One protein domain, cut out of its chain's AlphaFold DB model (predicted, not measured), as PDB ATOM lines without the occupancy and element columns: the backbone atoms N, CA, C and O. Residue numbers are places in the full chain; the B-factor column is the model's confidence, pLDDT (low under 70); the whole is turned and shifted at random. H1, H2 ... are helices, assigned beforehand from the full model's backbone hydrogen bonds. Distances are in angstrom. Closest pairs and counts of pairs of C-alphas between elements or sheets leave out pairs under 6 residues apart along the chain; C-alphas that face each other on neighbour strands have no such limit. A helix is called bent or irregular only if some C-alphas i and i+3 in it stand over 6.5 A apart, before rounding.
ATOM      1  N   ASP A   6     -32.642 -10.217  40.162       82.12
ATOM      2  CA  ASP A   6     -33.671  -9.238  39.802       82.12
ATOM      3  C   ASP A   6     -34.294  -9.598  38.449       82.12
ATOM      4  O   ASP A   6     -35.509  -9.513  38.272       82.12
ATOM      5  N   TYR A   7     -33.467 -10.051  37.502       80.56
ATOM      6  CA  TYR A   7     -33.942 -10.512  36.203       80.56
ATOM      7  C   TYR A   7     -34.843 -11.747  36.345       80.56
ATOM      8  O   TYR A   7     -35.943 -11.773  35.791       80.56
ATOM      9  N   ARG A   8     -34.427 -12.740  37.146       83.12
ATOM     10  CA  ARG A   8     -35.206 -13.964  37.431       83.12
ATOM     11  C   ARG A   8     -36.564 -13.689  38.079       83.12
ATOM     12  O   ARG A   8     -37.481 -14.479  37.881       83.12
ATOM     13  N   HIS A   9     -36.722 -12.584  38.804       83.12
ATOM     14  CA  HIS A   9     -38.014 -12.175  39.371       83.12
ATOM     15  C   HIS A   9     -38.983 -11.562  38.348       83.12
ATOM     16  O   HIS A   9     -40.167 -11.404  38.646       83.12
ATOM     17  N   ILE A  10     -38.500 -11.195  37.158       81.25
ATOM     18  CA  ILE A  10     -39.305 -10.546  36.114       81.25
ATOM     19  C   ILE A  10     -39.749 -11.550  35.043       81.25
ATOM     20  O   ILE A  10     -40.800 -11.368  34.430       81.25
ATOM     21  N   VAL A  11     -38.956 -12.593  34.810       81.56
ATOM     22  CA  VAL A  11     -39.153 -13.557  33.721       81.56
ATOM     23  C   VAL A  11     -39.703 -14.899  34.205       81.56
ATOM     24  O   VAL A  11     -39.880 -15.137  35.396       81.56
ATOM     25  N   THR A  12     -40.000 -15.792  33.260       78.31
ATOM     26  CA  THR A  12     -40.424 -17.168  33.550       78.31
ATOM     27  C   THR A  12     -39.301 -17.987  34.198       78.31
ATOM     28  O   THR A  12     -38.132 -17.601  34.169       78.31
ATOM     29  N   SER A  13     -39.642 -19.153  34.762       76.25
ATOM     30  CA  SER A  13     -38.672 -20.049  35.410       76.25
ATOM     31  C   SER A  13     -37.524 -20.477  34.483       76.25
ATOM     32  O   SER A  13     -36.381 -20.533  34.930       76.25
ATOM     33  N   GLU A  14     -37.810 -20.678  33.190       82.94
ATOM     34  CA  GLU A  14     -36.844 -21.049  32.146       82.94
ATOM     35  C   GLU A  14     -36.780 -19.984  31.027       82.94
ATOM     36  O   GLU A  14     -37.374 -20.157  29.958       82.94
ATOM     37  N   PRO A  15     -36.073 -18.856  31.237       85.25
ATOM     38  CA  PRO A  15     -36.139 -17.707  30.334       85.25
ATOM     39  C   PRO A  15     -35.183 -17.798  29.139       85.25
ATOM     40  O   PRO A  15     -35.273 -16.977  28.232       85.25
ATOM     41  N   THR A  16     -34.267 -18.771  29.099       85.94
ATOM     42  CA  THR A  16     -33.178 -18.823  28.104       85.94
ATOM     43  C   THR A  16     -33.685 -18.785  26.661       85.94
ATOM     44  O   THR A  16     -33.193 -17.995  25.856       85.94
ATOM     45  N   GLY A  17     -34.691 -19.603  26.331       86.88
ATOM     46  CA  GLY A  17     -35.269 -19.629  24.984       86.88
ATOM     47  C   GLY A  17     -35.986 -18.324  24.627       86.88
ATOM     48  O   GLY A  17     -35.819 -17.812  23.520       86.88
ATOM     49  N   LEU A  18     -36.718 -17.750  25.588       85.00
ATOM     50  CA  LEU A  18     -37.381 -16.454  25.439       85.00
ATOM     51  C   LEU A  18     -36.350 -15.352  25.175       85.00
ATOM     52  O   LEU A  18     -36.454 -14.636  24.189       85.00
ATOM     53  N   MET A  19     -35.292 -15.273  25.979       87.38
ATOM     54  CA  MET A  19     -34.222 -14.286  25.815       87.38
ATOM     55  C   MET A  19     -33.559 -14.353  24.442       87.38
ATOM     56  O   MET A  19     -33.360 -13.326  23.796       87.38
ATOM     57  N   GLN A  20     -33.217 -15.555  23.980       89.25
ATOM     58  CA  GLN A  20     -32.608 -15.731  22.663       89.25
ATOM     59  C   GLN A  20     -33.542 -15.249  21.545       89.25
ATOM     60  O   GLN A  20     -33.083 -14.596  20.603       89.25
ATOM     61  N   HIS A  21     -34.843 -15.532  21.665       89.75
ATOM     62  CA  HIS A  21     -35.854 -15.051  20.729       89.75
ATOM     63  C   HIS A  21     -35.960 -13.521  20.739       89.75
ATOM     64  O   HIS A  21     -35.827 -12.896  19.684       89.75
ATOM     65  N   GLU A  22     -36.133 -12.921  21.919       90.62
ATOM     66  CA  GLU A  22     -36.291 -11.472  22.081       90.62
ATOM     67  C   GLU A  22     -35.050 -10.704  21.604       90.62
ATOM     68  O   GLU A  22     -35.170  -9.698  20.904       90.62
ATOM     69  N   TRP A  23     -33.843 -11.208  21.886       91.75
ATOM     70  CA  TRP A  23     -32.613 -10.600  21.376       91.75
ATOM     71  C   TRP A  23     -32.545 -10.647  19.848       91.75
ATOM     72  O   TRP A  23     -32.332  -9.622  19.204       91.75
ATOM     73  N   LYS A  24     -32.749 -11.827  19.250       93.06
ATOM     74  CA  LYS A  24     -32.635 -12.005  17.795       93.06
ATOM     75  C   LYS A  24     -33.655 -11.161  17.027       93.06
ATOM     76  O   LYS A  24     -33.350 -10.708  15.924       93.06
ATOM     77  N   LYS A  25     -34.861 -11.014  17.575       90.56
ATOM     78  CA  LYS A  25     -35.994 -10.368  16.904       90.56
ATOM     79  C   LYS A  25     -36.066  -8.861  17.151       90.56
ATOM     80  O   LYS A  25     -36.440  -8.129  16.240       90.56
ATOM     81  N   HIS A  26     -35.739  -8.412  18.362       91.19
ATOM     82  CA  HIS A  26     -35.927  -7.024  18.786       91.19
ATOM     83  C   HIS A  26     -34.618  -6.367  19.238       91.19
ATOM     84  O   HIS A  26     -34.344  -5.229  18.860       91.19
ATOM     85  N   GLY A  27     -33.778  -7.092  19.978       87.69
ATOM     86  CA  GLY A  27     -32.532  -6.555  20.528       87.69
ATOM     87  C   GLY A  27     -31.469  -6.175  19.490       87.69
ATOM     88  O   GLY A  27     -30.806  -5.156  19.643       87.69
ATOM     89  N   THR A  28     -31.342  -6.911  18.381       92.38
ATOM     90  CA  THR A  28     -30.365  -6.593  17.314       92.38
ATOM     91  C   THR A  28     -30.617  -5.249  16.623       92.38
ATOM     92  O   THR A  28     -29.693  -4.671  16.056       92.38
ATOM     93  N   CYS A  29     -31.845  -4.731  16.701       90.62
ATOM     94  CA  CYS A  29     -32.231  -3.420  16.176       90.62
ATOM     95  C   CYS A  29     -32.194  -2.310  17.241       90.62
ATOM     96  O   CYS A  29     -32.514  -1.165  16.931       90.62
ATOM     97  N   TYR A  30     -31.835  -2.631  18.487       87.12
ATOM     98  CA  TYR A  30     -31.872  -1.699  19.617       87.12
ATOM     99  C   TYR A  30     -30.778  -0.620  19.555       87.12
ATOM    100  O   TYR A  30     -30.923   0.451  20.139       87.12
ATOM    101  N   GLY A  31     -29.695  -0.883  18.815       88.19
ATOM    102  CA  GLY A  31     -28.569   0.041  18.651       88.19
ATOM    103  C   GLY A  31     -27.498  -0.053  19.745       88.19
ATOM    104  O   GLY A  31     -26.543   0.716  19.707       88.19
ATOM    105  N   GLU A  32     -27.625  -0.999  20.681       88.62
ATOM    106  CA  GLU A  32     -26.633  -1.295  21.726       88.62
ATOM    107  C   GLU A  32     -26.324  -2.798  21.810       88.62
ATOM    108  O   GLU A  32     -26.843  -3.605  21.033       88.62
ATOM    109  N   GLY A  33     -25.444  -3.175  22.739       92.12
ATOM    110  CA  GLY A  33     -25.096  -4.565  22.996       92.12
ATOM    111  C   GLY A  33     -26.206  -5.345  23.706       92.12
ATOM    112  O   GLY A  33     -27.176  -4.807  24.241       92.12
ATOM    113  N   GLN A  34     -26.053  -6.671  23.708       91.19
ATOM    114  CA  GLN A  34     -27.011  -7.582  24.336       91.19
ATOM    115  C   GLN A  34     -27.122  -7.366  25.847       91.19
ATOM    116  O   GLN A  34     -28.205  -7.513  26.412       91.19
ATOM    117  N   LEU A  35     -26.007  -7.041  26.503       90.12
ATOM    118  CA  LEU A  35     -25.987  -6.821  27.943       90.12
ATOM    119  C   LEU A  35     -26.799  -5.575  28.310       90.12
ATOM    120  O   LEU A  35     -27.642  -5.646  29.203       90.12
ATOM    121  N   GLU A  36     -26.582  -4.478  27.591       90.94
ATOM    122  CA  GLU A  36     -27.285  -3.209  27.766       90.94
ATOM    123  C   GLU A  36     -28.787  -3.382  27.519       90.94
ATOM    124  O   GLU A  36     -29.587  -3.024  28.379       90.94
ATOM    125  N   TYR A  37     -29.172  -4.065  26.436       91.25
ATOM    126  CA  TYR A  37     -30.575  -4.355  26.122       91.25
ATOM    127  C   TYR A  37     -31.328  -5.037  27.279       91.25
ATOM    128  O   TYR A  37     -32.430  -4.627  27.652       91.25
ATOM    129  N   PHE A  38     -30.744  -6.082  27.876       90.75
ATOM    130  CA  PHE A  38     -31.390  -6.792  28.984       90.75
ATOM    131  C   PHE A  38     -31.282  -6.053  30.325       90.75
ATOM    132  O   PHE A  38     -32.169  -6.208  31.169       90.75
ATOM    133  N   ASN A  39     -30.245  -5.235  30.526       90.38
ATOM    134  CA  ASN A  39     -30.164  -4.347  31.686       90.38
ATOM    135  C   ASN A  39     -31.259  -3.277  31.627       90.38
ATOM    136  O   ASN A  39     -31.946  -3.055  32.624       90.38
ATOM    137  N   ASP A  40     -31.487  -2.679  30.462       90.56
ATOM    138  CA  ASP A  40     -32.535  -1.679  30.274       90.56
ATOM    139  C   ASP A  40     -33.925  -2.286  30.431       90.56
ATOM    140  O   ASP A  40     -34.763  -1.704  31.116       90.56
ATOM    141  N   PHE A  41     -34.158  -3.507  29.937       88.19
ATOM    142  CA  PHE A  41     -35.387  -4.248  30.243       88.19
ATOM    143  C   PHE A  41     -35.654  -4.338  31.758       88.19
ATOM    144  O   PHE A  41     -36.782  -4.130  32.215       88.19
ATOM    145  N   LYS A  42     -34.607  -4.598  32.551       89.88
ATOM    146  CA  LYS A  42     -34.687  -4.678  34.015       89.88
ATOM    147  C   LYS A  42     -34.958  -3.310  34.644       89.88
ATOM    148  O   LYS A  42     -35.865  -3.172  35.461       89.88
ATOM    149  N   ASN A  43     -34.213  -2.290  34.227       89.94
ATOM    150  CA  ASN A  43     -34.310  -0.931  34.761       89.94
ATOM    151  C   ASN A  43     -35.680  -0.298  34.463       89.94
ATOM    152  O   ASN A  43     -36.316   0.298  35.341       89.94
ATOM    153  N   LEU A  44     -36.183  -0.494  33.244       91.50
ATOM    154  CA  LEU A  44     -37.460   0.040  32.773       91.50
ATOM    155  C   LEU A  44     -38.669  -0.664  33.400       91.50
ATOM    156  O   LEU A  44     -39.782  -0.136  33.357       91.50
ATOM    157  N   ARG A  45     -38.474  -1.801  34.080       89.69
ATOM    158  CA  ARG A  45     -39.540  -2.482  34.829       89.69
ATOM    159  C   ARG A  45     -40.182  -1.590  35.895       89.69
ATOM    160  O   ARG A  45     -41.352  -1.795  36.233       89.69
ATOM    161  N   THR A  46     -39.440  -0.602  36.393       89.44
ATOM    162  CA  THR A  46     -39.895   0.413  37.359       89.44
ATOM    163  C   THR A  46     -40.979   1.350  36.806       89.44
ATOM    164  O   THR A  46     -41.722   1.961  37.580       89.44
ATOM    165  N   VAL A  47     -41.118   1.440  35.478       93.06
ATOM    166  CA  VAL A  47     -42.144   2.261  34.815       93.06
ATOM    167  C   VAL A  47     -43.530   1.619  34.894       93.06
ATOM    168  O   VAL A  47     -44.541   2.323  34.850       93.06
ATOM    169  N   VAL A  48     -43.597   0.296  35.060       92.69
ATOM    170  CA  VAL A  48     -44.859  -0.444  35.134       92.69
ATOM    171  C   VAL A  48     -45.610  -0.050  36.403       92.69
ATOM    172  O   VAL A  48     -45.279  -0.478  37.511       92.69
TER     173      VAL A  48
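AT A GLANCE: This is residues 6 to 48 of the 129 residues of an uncharacterized protein of Acerihabitans arboris (UniProt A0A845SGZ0). Two helices meet near their ends as an open L: the last residues of H1 come near the first residue of H2, and the loop of residues 26 to 33 joins them at the corner. The stretch before H1, residues 6 to 15, lies across the open side, between the beginning of H1 and the far part of H2. The printed part has 43 residues with two named helices, H1 then H2, and no named strand; its class is all helix. It is compact, with a radius of gyration of the C-alphas of 10.4 A, and its C-alphas span 25 by 23 by 15 A.

HOW THE PARTS SIT: The longest helix is H2, residues 34 to 47, and the other is H1, residues 16 to 25. They are close but not clearly touching, with 1 pair of C-alphas within 8 A: the closest C-alphas are those of Trp 23 and Gln 34, 7.0 A apart. Their lines stand about perpendicular, at 81 degrees. Their centres are 14.2 A apart. In H1 every O i to N i+4 pair is within hydrogen-bond range, and in H2 8 of 10 are.

IN THESE COORDINATES: H2 measures 20.9 A from C-alpha 34 at (-27.011, -7.582, 24.336) to C-alpha 47 at (-42.144, 2.261, 34.815). It is neither bent nor irregular, but only just: C-alphas 43 and 46 are 6.3 A apart. H1 measures 14.3 A and begins with C-alpha 16 at (-33.178, -18.823, 28.104).

THE WHOLE: The two C-alphas farthest apart in the domain are those of Ser 13 and Gly 31, at 28.0 A. The C-alphas of Asp 6 and Val 48, the first and last printed residues, are 15.0 A apart. The link from H1 to H2 is short, and the printed part has no cut. The mean pLDDT of the printed part of this predicted model is 88.0, and no printed residue is under 70.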